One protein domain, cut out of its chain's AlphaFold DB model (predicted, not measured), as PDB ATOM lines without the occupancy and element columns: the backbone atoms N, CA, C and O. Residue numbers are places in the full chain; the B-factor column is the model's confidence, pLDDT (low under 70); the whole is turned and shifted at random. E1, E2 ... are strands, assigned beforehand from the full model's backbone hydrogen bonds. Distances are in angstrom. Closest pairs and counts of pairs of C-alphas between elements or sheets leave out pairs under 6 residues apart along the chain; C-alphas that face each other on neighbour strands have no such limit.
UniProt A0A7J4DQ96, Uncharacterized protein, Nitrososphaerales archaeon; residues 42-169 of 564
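AT A GLANCE: This is residues 42 to 169 of the 564 residues of an uncharacterized protein of Nitrososphaerales archaeon (UniProt A0A7J4DQ96). One twisted sheet of eight strands is folded over on itself: E1, E2, E5 and E6 form one layer, E3, E4, E8 and E7 form the other, and the two are partly face to face with their strands crossed. The layers are joined where E7, which bends, pairs with E5; a long loop between E4 and E5 sticks out at residues 100 to 105. The printed part has 128 residues with no named helix and eight named strands, E1 to E8 in order along the chain. The sheet is branched and its neighbour pairs are antiparallel; the class is all strand, although under half of the residues, 60 of 128, are in named elements. The whole is compact, with a radius of gyration of the C-alphas of 16.1 A and spans of 48 by 42 by 30 A.

IN THESE COORDINATES: E1, residues 43 to 51, begins with C-alpha 43 at (137.139, 174.990, 113.137) and is 24.6 A long. E2 is residues 58 to 61, 10.1 A. E3, residues 66 to 74, is 23.8 A long, and E4, residues 81 to 88, 21.8 A. E5, residues 116 to 123, is 23.2 A long, with C-alpha 116 at (116.173, 181.536, 104.612). E6 is residues 130 to 132, 5.7 A. E7, residues 138 to 148, is the longest strand by residues, 26.5 A, and bends by 64 degrees at residue 141. E8, residues 161 to 168, is 22.5 A long and ends with C-alpha 168 at (124.303, 182.628, 97.504).

HOW THE PARTS SIT: E1 and E2 form a hairpin, with N 49 and O 60 at 2.9 A. On the other side of E1 is E5, at 173 degrees, with N 45 and O 121 at 2.8 A. E5 has three neighbours in staggered pairing: E1 is on one side, E6 and E7 on the other. E5 and E6 are a hairpin, with N 131 and O 122 at 2.9 A. E7 pairs with E5 over residues 116 to 118 of E5, with N 118 and O 138 at 2.7 A. E7 and E8 are a hairpin, with N 141 and O 166 at 3.0 A. E4 is on the other side of E8, with N 84 and O 165 at 2.9 A. E3 and E4 are a hairpin, with N 70 and O 83 at 2.9 A. E2, E3 and E6 are edge strands; E1 is apart from E3 and E4, for instance.

THE WHOLE: The two C-alphas farthest apart, those of Trp 76 and Leu 102, are 53.5 A apart. The printed part has no cut. The links E4 to E5, 27 residues, and E7 to E8, 12 residues, are long. The mean pLDDT of the printed part is 76.4, and it is under 70 at residues 51 to 58, 94 to 114 and 149 to 159.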
ATOM      1  N   TYR A  42     140.376 172.313 110.513       90.50
ATOM      2  CA  TYR A  42     139.428 173.431 110.497       90.50
ATOM      3  C   TYR A  42     138.652 173.542 111.810       90.50
ATOM      4  O   TYR A  42     138.569 172.596 112.590       90.50
ATOM      5  N   ILE A  43     138.071 174.718 112.042       88.38
ATOM      6  CA  ILE A  43     137.139 174.990 113.137       88.38
ATOM      7  C   ILE A  43     135.898 175.647 112.536       88.38
ATOM      8  O   ILE A  43     136.010 176.688 111.887       88.38
ATOM      9  N   ILE A  44     134.727 175.055 112.771       89.00
ATOM     10  CA  ILE A  44     133.428 175.678 112.488       89.00
ATOM     11  C   ILE A  44     132.976 176.354 113.783       89.00
ATOM     12  O   ILE A  44     132.753 175.683 114.786       89.00
ATOM     13  N   GLU A  45     132.899 177.684 113.780       88.12
ATOM     14  CA  GLU A  45     132.486 178.471 114.949       88.12
ATOM     15  C   GLU A  45     130.974 178.691 114.982       88.12
ATOM     16  O   GLU A  45     130.371 178.665 116.052       88.12
ATOM     17  N   ASP A  46     130.366 178.915 113.817       86.31
ATOM     18  CA  ASP A  46     128.933 179.161 113.703       86.31
ATOM     19  C   ASP A  46     128.388 178.522 112.425       86.31
ATOM     20  O   ASP A  46     128.970 178.648 111.346       86.31
ATOM     21  N   ALA A  47     127.269 177.822 112.554       87.81
ATOM     22  CA  ALA A  47     126.529 177.246 111.442       87.81
ATOM     23  C   ALA A  47     125.057 177.169 111.851       87.81
ATOM     24  O   ALA A  47     124.622 176.229 112.530       87.81
ATOM     25  N   ARG A  48     124.292 178.201 111.487       86.69
ATOM     26  CA  ARG A  48     122.888 178.355 111.878       86.69
ATOM     27  C   ARG A  48     122.039 178.852 110.718       86.69
ATOM     28  O   ARG A  48     122.471 179.692 109.935       86.69
ATOM     29  N   ILE A  49     120.803 178.375 110.649       85.12
ATOM     30  CA  ILE A  49     119.785 178.874 109.722       85.12
ATOM     31  C   ILE A  49     118.775 179.702 110.511       85.12
ATOM     32  O   ILE A  49     118.338 179.307 111.592       85.12
ATOM     33  N   MET A  50     118.414 180.861 109.975       78.88
ATOM     34  CA  MET A  50     117.392 181.739 110.531       78.88
ATOM     35  C   MET A  50     116.042 181.504 109.852       78.88
ATOM     36  O   MET A  50     115.948 181.442 108.622       78.88
ATOM     37  N   HIS A  51     114.989 181.456 110.667       68.94
ATOM     38  CA  HIS A  51     113.594 181.379 110.232       68.94
ATOM     39  C   HIS A  51     112.875 182.718 110.495       68.94
ATOM     40  O   HIS A  51     113.226 183.429 111.436       68.94
ATOM     41  N   ASN A  52     111.911 183.095 109.640       60.28
ATOM     42  CA  ASN A  52     111.286 184.425 109.673       60.28
ATOM     43  C   ASN A  52     110.329 184.636 110.869       60.28
ATOM     44  O   ASN A  52     109.806 183.691 111.454       60.28
ATOM     45  N   ASN A  53     110.152 185.919 111.191       54.38
ATOM     46  CA  ASN A  53     109.764 186.528 112.454       54.38
ATOM     47  C   ASN A  53     108.286 186.930 112.542       54.38
ATOM     48  O   ASN A  53     107.858 187.839 111.838       54.38
ATOM     49  N   GLU A  54     107.592 186.436 113.565       48.69
ATOM     50  CA  GLU A  54     106.515 187.204 114.223       48.69
ATOM     51  C   GLU A  54     106.776 187.428 115.726       48.69
ATOM     52  O   GLU A  54     106.161 188.298 116.334       48.69
ATOM     53  N   LYS A  55     107.734 186.710 116.345       48.53
ATOM     54  CA  LYS A  55     108.044 186.809 117.792       48.53
ATOM     55  C   LYS A  55     109.545 186.781 118.138       48.53
ATOM     56  O   LYS A  55     109.919 186.370 119.232       48.53
ATOM     57  N   GLY A  56     110.408 187.222 117.221       53.00
ATOM     58  CA  GLY A  56     111.864 187.274 117.414       53.00
ATOM     59  C   GLY A  56     112.642 186.225 116.613       53.00
ATOM     60  O   GLY A  56     112.087 185.215 116.184       53.00
ATOM     61  N   MET A  57     113.935 186.507 116.405       56.78
ATOM     62  CA  MET A  57     114.835 185.741 115.533       56.78
ATOM     63  C   MET A  57     115.043 184.331 116.093       56.78
ATOM     64  O   MET A  57     115.760 184.154 117.079       56.78
ATOM     65  N   LYS A  58     114.433 183.318 115.469       66.19
ATOM     66  CA  LYS A  58     114.666 181.910 115.815       66.19
ATOM     67  C   LYS A  58     115.749 181.324 114.917       66.19
ATOM     68  O   LYS A  58     115.645 181.358 113.689       66.19
ATOM     69  N   PHE A  59     116.782 180.776 115.549       73.62
ATOM     70  CA  PHE A  59     117.917 180.145 114.884       73.62
ATOM     71  C   PHE A  59     117.881 178.636 115.094       73.62
ATOM     72  O   PHE A  59     117.618 178.170 116.200       73.62
ATOM     73  N   HIS A  60     118.208 177.884 114.051       76.94
ATOM     74  CA  HIS A  60     118.404 176.446 114.127       76.94
ATOM     75  C   HIS A  60     119.866 176.111 113.843       76.94
ATOM     76  O   HIS A  60     120.406 176.497 112.804       76.94
ATOM     77  N   ALA A  61     120.519 175.431 114.784       79.12
ATOM     78  CA  ALA A  61     121.910 175.025 114.648       79.12
ATOM     79  C   ALA A  61     122.017 173.813 113.726       79.12
ATOM     80  O   ALA A  61     121.516 172.741 114.046       79.12
ATOM     81  N   ILE A  62     122.709 173.990 112.600       81.88
ATOM     82  CA  ILE A  62     122.855 172.940 111.591       81.88
ATOM     83  C   ILE A  62     124.145 172.131 111.731       81.88
ATOM     84  O   ILE A  62     124.324 171.152 111.018       81.88
ATOM     85  N   GLY A  63     125.024 172.496 112.672       79.88
ATOM     86  CA  GLY A  63     126.361 171.912 112.820       79.88
ATOM     87  C   GLY A  63     126.404 170.379 112.867       79.88
ATOM     88  O   GLY A  63     127.316 169.789 112.299       79.88
ATOM     89  N   LYS A  64     125.404 169.731 113.482       78.62
ATOM     90  CA  LYS A  64     125.340 168.263 113.611       78.62
ATOM     91  C   LYS A  64     124.950 167.524 112.323       78.62
ATOM     92  O   LYS A  64     125.176 166.324 112.241       78.62
ATOM     93  N   TYR A  65     124.377 168.225 111.346       83.88
ATOM     94  CA  TYR A  65     123.902 167.647 110.084       83.88
ATOM     95  C   TYR A  65     124.850 167.932 108.911       83.88
ATOM     96  O   TYR A  65     124.601 167.483 107.796       83.88
ATOM     97  N   LEU A  66     125.914 168.713 109.118       87.25
ATOM     98  CA  LEU A  66     126.854 169.068 108.055       87.25
ATOM     99  C   LEU A  66     127.663 167.835 107.644       87.25
ATOM    100  O   LEU A  66     128.267 167.191 108.502       87.25
ATOM    101  N   ARG A  67     127.730 167.558 106.337       89.00
ATOM    102  CA  ARG A  67     128.638 166.567 105.727       89.00
ATOM    103  C   ARG A  67     129.757 167.238 104.933       89.00
ATOM    104  O   ARG A  67     130.927 166.882 105.074       89.00
ATOM    105  N   THR A  68     129.386 168.218 104.112       91.44
ATOM    106  CA  THR A  68     130.336 168.978 103.294       91.44
ATOM    107  C   THR A  68     129.896 170.428 103.198       91.44
ATOM    108  O   THR A  68     128.726 170.706 102.951       91.44
ATOM    109  N   ILE A  69     130.835 171.360 103.332       93.69
ATOM    110  CA  ILE A  69     130.619 172.787 103.079       93.69
ATOM    111  C   ILE A  69     131.497 173.186 101.903       93.69
ATOM    112  O   ILE A  69     132.712 173.007 101.953       93.69
ATOM    113  N   SER A  70     130.891 173.738 100.855       94.81
ATOM    114  CA  SER A  70     131.603 174.272  99.696       94.81
ATOM    115  C   SER A  70     131.233 175.734  99.470       94.81
ATOM    116  O   SER A  70     130.088 176.036  99.144       94.81
ATOM    117  N   VAL A  71     132.202 176.640  99.617       95.31
ATOM    118  CA  VAL A  71     132.052 178.078  99.329       95.31
ATOM    119  C   VAL A  71     132.889 178.422  98.102       95.31
ATOM    120  O   VAL A  71     134.086 178.149  98.090       95.31
ATOM    121  N   PHE A  72     132.274 179.032  97.092       95.81
ATOM    122  CA  PHE A  72     132.890 179.401  95.820       95.81
ATOM    123  C   PHE A  72     132.987 180.917  95.652       95.81
ATOM    124  O   PHE A  72     131.976 181.623  95.618       95.81
ATOM    125  N   GLU A  73     134.210 181.388  95.438       94.75
ATOM    126  CA  GLU A  73     134.540 182.737  94.993       94.75
ATOM    127  C   GLU A  73     135.050 182.694  93.534       94.75
ATOM    128  O   GLU A  73     135.736 181.750  93.128       94.75
ATOM    129  N   ASP A  74     134.756 183.725  92.733       94.06
ATOM    130  CA  ASP A  74     135.192 183.827  91.328       94.06
ATOM    131  C   ASP A  74     135.385 185.301  90.921       94.06
ATOM    132  O   ASP A  74     134.469 186.103  91.090       94.06
ATOM    133  N   MET A  75     136.545 185.660  90.347       90.62
ATOM    134  CA  MET A  75     136.857 187.037  89.905       90.62
ATOM    135  C   MET A  75     135.916 187.535  88.808       90.62
ATOM    136  O   MET A  75     135.803 188.735  88.566       90.62
ATOM    137  N   TRP A  76     135.295 186.605  88.086       89.12
ATOM    138  CA  TRP A  76     134.469 186.885  86.917       89.12
ATOM    139  C   TRP A  76     132.977 186.898  87.249       89.12
ATOM    140  O   TRP A  76     132.148 187.155  86.372       89.12
ATOM    141  N   LYS A  77     132.624 186.621  88.510       91.44
ATOM    142  CA  LYS A  77     131.251 186.648  89.011       91.44
ATOM    143  C   LYS A  77     131.121 187.667  90.137       91.44
ATOM    144  O   LYS A  77     132.047 187.942  90.885       91.44
ATOM    145  N   PHE A  78     129.924 188.223  90.263       91.38
ATOM    146  CA  PHE A  78     129.647 189.324  91.190       91.38
ATOM    147  C   PHE A  78     129.172 188.885  92.565       91.38
ATOM    148  O   PHE A  78     128.790 189.731  93.363       91.38
ATOM    149  N   GLY A  79     129.141 187.588  92.841       91.31
ATOM    150  CA  GLY A  79     128.776 187.142  94.168       91.31
ATOM    151  C   GLY A  79     129.299 185.764  94.506       91.31
ATOM    152  O   GLY A  79     129.541 184.941  93.618       91.31
ATOM    153  N   VAL A  80     129.453 185.546  95.805       94.06
ATOM    154  CA  VAL A  80     129.797 184.257  96.390       94.06
ATOM    155  C   VAL A  80     128.595 183.326  96.269       94.06
ATOM    156  O   VAL A  80     127.436 183.701  96.471       94.06
ATOM    157  N   THR A  81     128.884 182.083  95.913       94.94
ATOM    158  CA  THR A  81     127.894 181.008  95.810       94.94
ATOM    159  C   THR A  81     128.440 179.779  96.502       94.94
ATOM    160  O   THR A  81     129.640 179.678  96.730       94.94
ATOM    161  N   GLY A  82     127.592 178.828  96.846       94.69
ATOM    162  CA  GLY A  82     128.068 177.608  97.464       94.69
ATOM    163  C   GLY A  82     126.957 176.629  97.742       94.69
ATOM    164  O   GLY A  82     125.783 176.890  97.468       94.69
ATOM    165  N   TYR A  83     127.354 175.486  98.279       94.12
ATOM    166  CA  TYR A  83     126.407 174.504  98.754       94.12
ATOM    167  C   TYR A  83     126.877 173.826 100.033       94.12
ATOM    168  O   TYR A  83     128.073 173.748 100.323       94.12
ATOM    169  N   ILE A  84     125.905 173.338 100.792       92.62
ATOM    170  CA  ILE A  84     126.109 172.481 101.950       92.62
ATOM    171  C   ILE A  84     125.433 171.149 101.663       92.62
ATOM    172  O   ILE A  84     124.242 171.121 101.355       92.62
ATOM    173  N   ASP A  85     126.189 170.066 101.780       91.00
ATOM    174  CA  ASP A  85     125.630 168.720 101.797       91.00
ATOM    175  C   ASP A  85     125.256 168.374 103.238       91.00
ATOM    176  O   ASP A  85     126.086 168.466 104.150       91.00
ATOM    177  N   MET A  86     123.990 168.018 103.425       86.69
ATOM    178  CA  MET A  86     123.363 167.761 104.714       86.69
ATOM    179  C   MET A  86     123.045 166.272 104.853       86.69
ATOM    180  O   MET A  86     122.572 165.648 103.902       86.69
ATOM    181  N   LEU A  87     123.278 165.730 106.045       87.19
ATOM    182  CA  LEU A  87     122.739 164.462 106.521       87.19
ATOM    183  C   LEU A  87     121.715 164.777 107.610       87.19
ATOM    184  O   LEU A  87     122.066 165.089 108.748       87.19
ATOM    185  N   ASP A  88     120.449 164.738 107.237       79.88
ATOM    186  CA  ASP A  88     119.337 165.150 108.072       79.88
ATOM    187  C   ASP A  88     118.640 163.933 108.679       79.88
ATOM    188  O   ASP A  88     118.161 163.065 107.957       79.88
ATOM    189  N   MET A  89     118.589 163.877 110.009       76.00
ATOM    190  CA  MET A  89     117.863 162.844 110.761       76.00
ATOM    191  C   MET A  89     116.531 163.358 111.328       76.00
ATOM    192  O   MET A  89     115.734 162.562 111.810       76.00
ATOM    193  N   ASP A  90     116.297 164.674 111.283       73.88
ATOM    194  CA  ASP A  90     115.173 165.344 111.949       73.88
ATOM    195  C   ASP A  90     114.175 165.944 110.934       73.88
ATOM    196  O   ASP A  90     113.269 166.686 111.309       73.88
ATOM    197  N   ASN A  91     114.327 165.620 109.643       72.62
ATOM    198  CA  ASN A  91     113.453 166.035 108.541       72.62
ATOM    199  C   ASN A  91     113.187 167.560 108.511       72.62
ATOM    200  O   ASN A  91     112.051 168.038 108.427       72.62
ATOM    201  N   LEU A  92     114.266 168.346 108.531       74.50
ATOM    202  CA  LEU A  92     114.231 169.810 108.509       74.50
ATOM    203  C   LEU A  92     113.585 170.373 107.234       74.50
ATOM    204  O   LEU A  92     113.121 171.511 107.224       74.50
ATOM    205  N   ILE A  93     113.547 169.599 106.145       73.75
ATOM    206  CA  ILE A  93     113.021 170.044 104.846       73.75
ATOM    207  C   ILE A  93     111.544 170.409 104.936       73.75
ATOM    208  O   ILE A  93     111.147 171.469 104.452       73.75
ATOM    209  N   THR A  94     110.744 169.514 105.516       67.44
ATOM    210  CA  THR A  94     109.287 169.667 105.626       67.44
ATOM    211  C   THR A  94     108.891 170.362 106.923       67.44
ATOM    212  O   THR A  94     107.881 171.058 106.941       67.44
ATOM    213  N   GLY A  95     109.730 170.274 107.963       61.59
ATOM    214  CA  GLY A  95     109.458 170.883 109.266       61.59
ATOM    215  C   GLY A  95     108.480 170.080 110.128       61.59
ATOM    216  O   GLY A  95     108.039 170.588 111.153       61.59
ATOM    217  N   ASP A  96     108.162 168.837 109.746       52.09
ATOM    218  CA  ASP A  96     107.130 168.015 110.398       52.09
ATOM    219  C   ASP A  96     107.527 167.487 111.790       52.09
ATOM    220  O   ASP A  96     106.669 167.034 112.548       52.09
ATOM    221  N   PHE A  97     108.808 167.536 112.173       47.03
ATOM    222  CA  PHE A  97     109.267 166.940 113.428       47.03
ATOM    223  C   PHE A  97     109.530 167.993 114.511       47.03
ATOM    224  O   PHE A  97     110.664 168.432 114.691       47.03
ATOM    225  N   LEU A  98     108.464 168.400 115.220       46.06
ATOM    226  CA  LEU A  98     108.439 168.671 116.674       46.06
ATOM    227  C   LEU A  98     107.042 169.123 117.167       46.06
ATOM    228  O   LEU A  98     106.905 170.119 117.875       46.06
ATOM    229  N   GLU A  99     105.997 168.326 116.918       42.97
ATOM    230  CA  GLU A  99     104.937 168.183 117.930       42.97
ATOM    231  C   GLU A  99     105.456 167.248 119.036       42.97
ATOM    232  O   GLU A  99     105.165 166.055 119.085       42.97
ATOM    233  N   GLY A 100     106.308 167.778 119.918       39.72
ATOM    234  CA  GLY A 100     106.609 167.128 121.193       39.72
ATOM    235  C   GLY A 100     105.397 167.220 122.134       39.72
ATOM    236  O   GLY A 100     104.660 168.206 122.080       39.72
ATOM    237  N   PRO A 101     105.170 166.230 123.016       40.50
ATOM    238  CA  PRO A 101     103.932 166.086 123.781       40.50
ATOM    239  C   PRO A 101     103.636 167.330 124.631       40.50
ATOM    240  O   PRO A 101     104.422 167.662 125.510       40.50
ATOM    241  N   LEU A 102     102.500 167.991 124.369       47.91
ATOM    242  CA  LEU A 102     101.740 168.962 125.189       47.91
ATOM    243  C   LEU A 102     102.469 170.140 125.897       47.91
ATOM    244  O   LEU A 102     101.784 170.975 126.480       47.91
ATOM    245  N   PHE A 103     103.803 170.253 125.875       51.25
ATOM    246  CA  PHE A 103     104.566 171.123 126.792       51.25
ATOM    247  C   PHE A 103     105.472 172.183 126.133       51.25
ATOM    248  O   PHE A 103     106.001 173.028 126.852       51.25
ATOM    249  N   TYR A 104     105.616 172.219 124.798       46.50
ATOM    250  CA  TYR A 104     106.396 173.260 124.096       46.50
ATOM    251  C   TYR A 104     105.656 173.829 122.867       46.50
ATOM    252  O   TYR A 104     105.981 173.478 121.736       46.50
ATOM    253  N   PRO A 105     104.691 174.749 123.045       46.94
ATOM    254  CA  PRO A 105     103.897 175.329 121.952       46.94
ATOM    255  C   PRO A 105     104.671 176.308 121.036       46.94
ATOM    256  O   PRO A 105     104.063 177.060 120.277       46.94
ATOM    257  N   GLU A 106     106.006 176.353 121.102       49.12
ATOM    258  CA  GLU A 106     106.815 177.409 120.475       49.12
ATOM    259  C   GLU A 106     107.705 176.953 119.309       49.12
ATOM    260  O   GLU A 106     108.323 177.797 118.654       49.12
ATOM    261  N   ALA A 107     107.784 175.659 119.002       48.03
ATOM    262  CA  ALA A 107     108.640 175.136 117.935       48.03
ATOM    263  C   ALA A 107     107.863 174.932 116.621       48.03
ATOM    264  O   ALA A 107     107.723 173.820 116.133       48.03
ATOM    265  N   VAL A 108     107.351 176.020 116.037       47.72
ATOM    266  CA  VAL A 108     106.791 175.987 114.676       47.72
ATOM    267  C   VAL A 108     107.955 176.000 113.686       47.72
ATOM    268  O   VAL A 108     108.542 177.053 113.419       47.72
ATOM    269  N   PHE A 109     108.333 174.827 113.184       54.03
ATOM    270  CA  PHE A 109     109.299 174.705 112.097       54.03
ATOM    271  C   PHE A 109     108.592 174.963 110.763       54.03
ATOM    272  O   PHE A 109     107.584 174.347 110.442       54.03
ATOM    273  N   MET A 110     109.110 175.920 109.990       55.88
ATOM    274  CA  MET A 110     108.696 176.136 108.602       55.88
ATOM    275  C   MET A 110     109.658 175.393 107.674       55.88
ATOM    276  O   MET A 110     110.856 175.395 107.969       55.88
ATOM    277  N   PRO A 111     109.180 174.893 106.522       64.12
ATOM    278  CA  PRO A 111     110.018 174.256 105.515       64.12
ATOM    279  C   PRO A 111     111.284 175.068 105.210       64.12
ATOM    280  O   PRO A 111     111.245 176.306 105.155       64.12
ATOM    281  N   LEU A 112     112.398 174.383 104.935       66.44
ATOM    282  CA  LEU A 112     113.679 174.994 104.526       66.44
ATOM    283  C   LEU A 112     113.614 175.723 103.165       66.44
ATOM    284  O   LEU A 112     114.614 176.255 102.684       66.44
ATOM    285  N   ILE A 113     112.436 175.769 102.541       61.50
ATOM    286  CA  ILE A 113     112.179 176.400 101.250       61.50
ATOM    287  C   ILE A 113     111.759 177.863 101.465       61.50
ATOM    288  O   ILE A 113     110.861 178.160 102.251       61.50
ATOM    289  N   GLY A 114     112.384 178.776 100.716       57.22
ATOM    290  CA  GLY A 114     112.002 180.191 100.647       57.22
ATOM    291  C   GLY A 114     112.775 181.099 101.611       57.22
ATOM    292  O   GLY A 114     112.603 181.020 102.826       57.22
ATOM    293  N   GLU A 115     113.615 181.969 101.032       70.38
ATOM    294  CA  GLU A 115     114.274 183.140 101.648       70.38
ATOM    295  C   GLU A 115     114.842 182.924 103.071       70.38
ATOM    296  O   GLU A 115     114.708 183.780 103.948       70.38
ATOM    297  N   LYS A 116     115.494 181.781 103.329       81.44
ATOM    298  CA  LYS A 116     116.173 181.536 104.612       81.44
ATOM    299  C   LYS A 116     117.580 182.117 104.599       81.44
ATOM    300  O   LYS A 116     118.283 182.048 103.589       81.44
ATOM    301  N   LEU A 117     117.998 182.655 105.742       88.06
ATOM    302  CA  LEU A 117     119.338 183.200 105.931       88.06
ATOM    303  C   LEU A 117     120.233 182.181 106.642       88.06
ATOM    304  O   LEU A 117     119.875 181.653 107.693       88.06
ATOM    305  N   LEU A 118     121.395 181.918 106.060       89.56
ATOM    306  CA  LEU A 118     122.445 181.039 106.545       89.56
ATOM    307  C   LEU A 118     123.569 181.880 107.155       89.56
ATOM    308  O   LEU A 118     124.206 182.686 106.477       89.56
ATOM    309  N   PHE A 119     123.838 181.638 108.429       91.25
ATOM    310  CA  PHE A 119     124.963 182.187 109.168       91.25
ATOM    311  C   PHE A 119     126.043 181.113 109.222       91.25
ATOM    312  O   PHE A 119     125.809 180.019 109.739       91.25
ATOM    313  N   LEU A 120     127.207 181.417 108.654       91.69
ATOM    314  CA  LEU A 120     128.323 180.487 108.547       91.69
ATOM    315  C   LEU A 120     129.614 181.184 108.966       91.69
ATOM    316  O   LEU A 120     129.945 182.249 108.449       91.69
ATOM    317  N   LYS A 121     130.365 180.557 109.867       93.00
ATOM    318  CA  LYS A 121     131.669 181.039 110.296       93.00
ATOM    319  C   LYS A 121     132.628 179.880 110.501       93.00
ATOM    320  O   LYS A 121     132.367 178.986 111.307       93.00
ATOM    321  N   PHE A 122     133.749 179.910 109.791       92.31
ATOM    322  CA  PHE A 122     134.800 178.907 109.925       92.31
ATOM    323  C   PHE A 122     136.190 179.517 109.750       92.31
ATOM    324  O   PHE A 122     136.362 180.592 109.167       92.31
ATOM    325  N   LYS A 123     137.203 178.824 110.271       91.62
ATOM    326  CA  LYS A 123     138.600 179.252 110.173       91.62
ATOM    327  C   LYS A 123     139.579 178.087 110.213       91.62
ATOM    328  O   LYS A 123     139.290 177.039 110.793       91.62
ATOM    329  N   THR A 124     140.768 178.312 109.668       88.62
ATOM    330  CA  THR A 124     141.940 177.479 109.948       88.62
ATOM    331  C   THR A 124     142.336 177.671 111.423       88.62
ATOM    332  O   THR A 124     142.317 178.807 111.916       88.62
ATOM    333  N   PRO A 125     142.675 176.606 112.174       84.19
ATOM    334  CA  PRO A 125     143.034 176.724 113.581       84.19
ATOM    335  C   PRO A 125     144.136 177.757 113.811       84.19
ATOM    336  O   PRO A 125     145.137 177.780 113.104       84.19
ATOM    337  N   ARG A 126     143.949 178.602 114.834       79.88
ATOM    338  CA  ARG A 126     144.873 179.681 115.243       79.88
ATOM    339  C   ARG A 126     145.092 180.802 114.215       79.88
ATOM    340  O   ARG A 126     145.808 181.743 114.544       79.88
ATOM    341  N   SER A 127     144.451 180.751 113.045       82.69
ATOM    342  CA  SER A 127     144.481 181.856 112.087       82.69
ATOM    343  C   SER A 127     143.700 183.059 112.602       82.69
ATOM    344  O   SER A 127     142.629 182.920 113.205       82.69
ATOM    345  N   LYS A 128     144.238 184.255 112.345       82.81
ATOM    346  CA  LYS A 128     143.539 185.526 112.575       82.81
ATOM    347  C   LYS A 128     142.469 185.788 111.520       82.81
ATOM    348  O   LYS A 128     141.537 186.545 111.779       82.81
ATOM    349  N   TYR A 129     142.601 185.187 110.339       85.00
ATOM    350  CA  TYR A 129     141.670 185.379 109.237       85.00
ATOM    351  C   TYR A 129     140.574 184.324 109.272       85.00
ATOM    352  O   TYR A 129     140.822 183.131 109.105       85.00
ATOM    353  N   THR A 130     139.340 184.773 109.462       86.62
ATOM    354  CA  THR A 130     138.155 183.917 109.488       86.62
ATOM    355  C   THR A 130     137.282 184.191 108.276       86.62
ATOM    356  O   THR A 130     137.123 185.347 107.879       86.62
ATOM    357  N   VAL A 131     136.667 183.145 107.733       89.19
ATOM    358  CA  VAL A 131     135.546 183.304 106.810       89.19
ATOM    359  C   VAL A 131     134.304 183.524 107.662       89.19
ATOM    360  O   VAL A 131     133.882 182.615 108.376       89.19
ATOM    361  N   ASP A 132     133.773 184.746 107.642       90.19
ATOM    362  CA  ASP A 132     132.727 185.196 108.563       90.19
ATOM    363  C   ASP A 132     131.507 185.751 107.816       90.19
ATOM    364  O   ASP A 132     131.541 186.844 107.249       90.19
ATOM    365  N   TYR A 133     130.411 184.994 107.860       90.19
ATOM    366  CA  TYR A 133     129.085 185.395 107.391       90.19
ATOM    367  C   TYR A 133     128.103 185.616 108.555       90.19
ATOM    368  O   TYR A 133     126.889 185.570 108.363       90.19
ATOM    369  N   SER A 134     128.590 185.873 109.775       86.31
ATOM    370  CA  SER A 134     127.740 186.163 110.936       86.31
ATOM    371  C   SER A 134     127.072 187.541 110.840       86.31
ATOM    372  O   SER A 134     125.930 187.701 111.262       86.31
ATOM    373  N   GLN A 135     127.756 188.546 110.278       85.06
ATOM    374  CA  GLN A 135     127.187 189.891 110.068       85.06
ATOM    375  C   GLN A 135     126.429 190.017 108.739       85.06
ATOM    376  O   GLN A 135     125.483 190.801 108.622       85.06
ATOM    377  N   HIS A 136     126.852 189.249 107.736       87.25
ATOM    378  CA  HIS A 136     126.298 189.261 106.387       87.25
ATOM    379  C   HIS A 136     125.886 187.841 106.002       87.25
ATOM    380  O   HIS A 136     126.663 187.143 105.348       87.25
ATOM    381  N   PRO A 137     124.694 187.395 106.427       90.38
ATOM    382  CA  PRO A 137     124.267 186.033 106.180       90.38
ATOM    383  C   PRO A 137     124.057 185.776 104.689       90.38
ATOM    384  O   PRO A 137     123.677 186.658 103.915       90.38
ATOM    385  N   LEU A 138     124.284 184.528 104.308       92.06
ATOM    386  CA  LEU A 138     124.046 184.008 102.970       92.06
ATOM    387  C   LEU A 138     122.568 183.647 102.827       92.06
ATOM    388  O   LEU A 138     121.891 183.385 103.815       92.06
ATOM    389  N   MET A 139     122.041 183.617 101.611       90.31
ATOM    390  CA  MET A 139     120.640 183.286 101.363       90.31
ATOM    391  C   MET A 139     120.519 181.913 100.707       90.31
ATOM    392  O   MET A 139     121.125 181.665  99.664       90.31
ATOM    393  N   ILE A 140     119.714 181.031 101.299       90.12
ATOM    394  CA  ILE A 140     119.390 179.713 100.742       90.12
ATOM    395  C   ILE A 140     118.295 179.891  99.690       90.12
ATOM    396  O   ILE A 140     117.262 180.506  99.962       90.12
ATOM    397  N   TYR A 141     118.515 179.355  98.488       88.50
ATOM    398  CA  TYR A 141     117.593 179.551  97.360       88.50
ATOM    399  C   TYR A 141     117.140 178.259  96.677       88.50
ATOM    400  O   TYR A 141     116.116 178.268  95.995       88.50
ATOM    401  N   LYS A 142     117.878 177.153  96.822       88.06
ATOM    402  CA  LYS A 142     117.549 175.884  96.163       88.06
ATOM    403  C   LYS A 142     117.972 174.696  97.019       88.06
ATOM    404  O   LYS A 142     119.018 174.734  97.658       88.06
ATOM    405  N   ILE A 143     117.170 173.638  96.973       88.38
ATOM    406  CA  ILE A 143     117.496 172.320  97.519       88.38
ATOM    407  C   ILE A 143     117.640 171.355  96.335       88.38
ATOM    408  O   ILE A 143     116.819 171.379  95.416       88.38
ATOM    409  N   GLU A 144     118.698 170.551  96.318       88.56
ATOM    410  CA  GLU A 144     118.971 169.533  95.296       88.56
ATOM    411  C   GLU A 144     119.225 168.161  95.924       88.56
ATOM    412  O   GLU A 144     119.566 168.069  97.101       88.56
ATOM    413  N   ASN A 145     119.124 167.108  95.103       83.56
ATOM    414  CA  ASN A 145     119.533 165.739  95.430       83.56
ATOM    415  C   ASN A 145     118.940 165.215  96.741       83.56
ATOM    416  O   ASN A 145     119.675 164.741  97.597       83.56
ATOM    417  N   LEU A 146     117.618 165.320  96.892       83.62
ATOM    418  CA  LEU A 146     116.922 164.686  98.004       83.62
ATOM    419  C   LEU A 146     116.939 163.165  97.810       83.62
ATOM    420  O   LEU A 146     116.247 162.649  96.932       83.62
ATOM    421  N   SER A 147     117.721 162.464  98.623       80.75
ATOM    422  CA  SER A 147     117.792 161.003  98.636       80.75
ATOM    423  C   SER A 147     117.677 160.454 100.049       80.75
ATOM    424  O   SER A 147     118.197 161.034 101.001       80.75
ATOM    425  N   GLN A 148     117.011 159.313 100.181       74.31
ATOM    426  CA  GLN A 148     117.044 158.521 101.403       74.31
ATOM    427  C   GLN A 148     118.305 157.650 101.368       74.31
ATOM    428  O   GLN A 148     118.583 157.023 100.346       74.31
ATOM    429  N   GLU A 149     119.099 157.674 102.436       65.00
ATOM    430  CA  GLU A 149     120.315 156.859 102.525       65.00
ATOM    431  C   GLU A 149     119.971 155.522 103.195       65.00
ATOM    432  O   GLU A 149     119.507 155.490 104.337       65.00
ATOM    433  N   ASP A 150     120.187 154.418 102.477       54.09
ATOM    434  CA  ASP A 150     120.076 153.070 103.029       54.09
ATOM    435  C   ASP A 150     121.344 152.778 103.843       54.09
ATOM    436  O   ASP A 150     122.413 152.494 103.296       54.09
ATOM    437  N   LEU A 151     121.258 152.886 105.168       56.72
ATOM    438  CA  LEU A 151     122.359 152.504 106.052       56.72
ATOM    439  C   LEU A 151     122.522 150.975 106.019       56.72
ATOM    440  O   LEU A 151     121.594 150.240 106.345       56.72
ATOM    441  N   VAL A 152     123.720 150.508 105.642       52.56
ATOM    442  CA  VAL A 152     124.044 149.101 105.307       52.56
ATOM    443  C   VAL A 152     123.757 148.082 106.428       52.56
ATOM    444  O   VAL A 152     123.621 146.903 106.130       52.56
ATOM    445  N   ASP A 153     123.541 148.506 107.675       51.50
ATOM    446  CA  ASP A 153     123.258 147.606 108.810       51.50
ATOM    447  C   ASP A 153     121.975 147.949 109.591       51.50
ATOM    448  O   ASP A 153     121.751 147.435 110.689       51.50
ATOM    449  N   ILE A 154     121.103 148.814 109.053       50.19
ATOM    450  CA  ILE A 154     119.815 149.145 109.681       50.19
ATOM    451  C   ILE A 154     118.738 149.169 108.589       50.19
ATOM    452  O   ILE A 154     118.813 150.023 107.706       50.19
ATOM    453  N   PRO A 155     117.729 148.273 108.618       44.25
ATOM    454  CA  PRO A 155     116.672 148.261 107.610       44.25
ATOM    455  C   PRO A 155     116.005 149.634 107.579       44.25
ATOM    456  O   PRO A 155     115.448 150.031 108.599       44.25
ATOM    457  N   ALA A 156     116.129 150.342 106.445       48.56
ATOM    458  CA  ALA A 156     115.551 151.657 106.156       48.56
ATOM    459  C   ALA A 156     115.232 152.449 107.434       48.56
ATOM    460  O   ALA A 156     114.063 152.582 107.808       48.56
ATOM    461  N   ALA A 157     116.272 152.892 108.153       47.69
ATOM    462  CA  ALA A 157     116.082 153.703 109.348       47.69
ATOM    463  C   ALA A 157     115.174 154.884 108.974       47.69
ATOM    464  O   ALA A 157     115.500 155.685 108.094       47.69
ATOM    465  N   GLN A 158     113.984 154.905 109.568       55.91
ATOM    466  CA  GLN A 158     112.905 155.826 109.237       55.91
ATOM    467  C   GLN A 158     113.426 157.274 109.237       55.91
ATOM    468  O   GLN A 158     113.855 157.772 110.271       55.91
ATOM    469  N   GLY A 159     113.371 157.949 108.084       62.22
ATOM    470  CA  GLY A 159     113.460 159.413 108.009       62.22
ATOM    471  C   GLY A 159     114.845 160.058 107.869       62.22
ATOM    472  O   GLY A 159     114.915 161.277 108.001       62.22
ATOM    473  N   VAL A 160     115.926 159.318 107.575       75.25
ATOM    474  CA  VAL A 160     117.231 159.947 107.272       75.25
ATOM    475  C   VAL A 160     117.294 160.391 105.807       75.25
ATOM    476  O   VAL A 160     117.285 159.566 104.891       75.25
ATOM    477  N   TYR A 161     117.389 161.702 105.586       81.94
ATOM    478  CA  TYR A 161     117.476 162.312 104.263       81.94
ATOM    479  C   TYR A 161     118.833 162.971 104.042       81.94
ATOM    480  O   TYR A 161     119.349 163.704 104.880       81.94
ATOM    481  N   THR A 162     119.385 162.766 102.855       86.44
ATOM    482  CA  THR A 162     120.534 163.513 102.352       86.44
ATOM    483  C   THR A 162     120.051 164.515 101.317       86.44
ATOM    484  O   THR A 162     119.205 164.194 100.485       86.44
ATOM    485  N   TYR A 163     120.541 165.749 101.392       88.56
ATOM    486  CA  TYR A 163     120.235 166.785 100.405       88.56
ATOM    487  C   TYR A 163     121.310 167.862 100.361       88.56
ATOM    488  O   TYR A 163     122.089 168.051 101.295       88.56
ATOM    489  N   ARG A 164     121.314 168.606  99.257       91.12
ATOM    490  CA  ARG A 164     122.218 169.723  99.003       91.12
ATOM    491  C   ARG A 164     121.478 171.050  99.103       91.12
ATOM    492  O   ARG A 164     120.606 171.340  98.286       91.12
ATOM    493  N   LEU A 165     121.863 171.881 100.066       90.00
ATOM    494  CA  LEU A 165     121.390 173.257 100.202       90.00
ATOM    495  C   LEU A 165     122.287 174.193  99.404       90.00
ATOM    496  O   LEU A 165     123.454 174.364  99.743       90.00
ATOM    497  N   HIS A 166     121.739 174.841  98.383       92.81
ATOM    498  CA  HIS A 166     122.435 175.889  97.644       92.81
ATOM    499  C   HIS A 166     122.177 177.246  98.272       92.81
ATOM    500  O   HIS A 166     121.028 177.649  98.495       92.81
ATOM    501  N   PHE A 167     123.264 177.967  98.500       92.81
ATOM    502  CA  PHE A 167     123.244 179.312  99.035       92.81
ATOM    503  C   PHE A 167     123.997 180.275  98.120       92.81
ATOM    504  O   PHE A 167     124.877 179.901  97.340       92.81
ATOM    505  N   MET A 168     123.645 181.548  98.225       92.75
ATOM    506  CA  MET A 168     124.303 182.628  97.504       92.75
ATOM    507  C   MET A 168     124.299 183.912  98.323       92.75
ATOM    508  O   MET A 168     123.521 184.052  99.268       92.75
ATOM    509  N   SER A 169     125.142 184.869  97.955       93.25
ATOM    510  CA  SER A 169     125.106 186.194  98.570       93.25
ATOM    511  C   SER A 169     123.749 186.882  98.337       93.25
ATOM    512  O   SER A 169     123.230 186.838  97.216       93.25
TER     513      SER A 169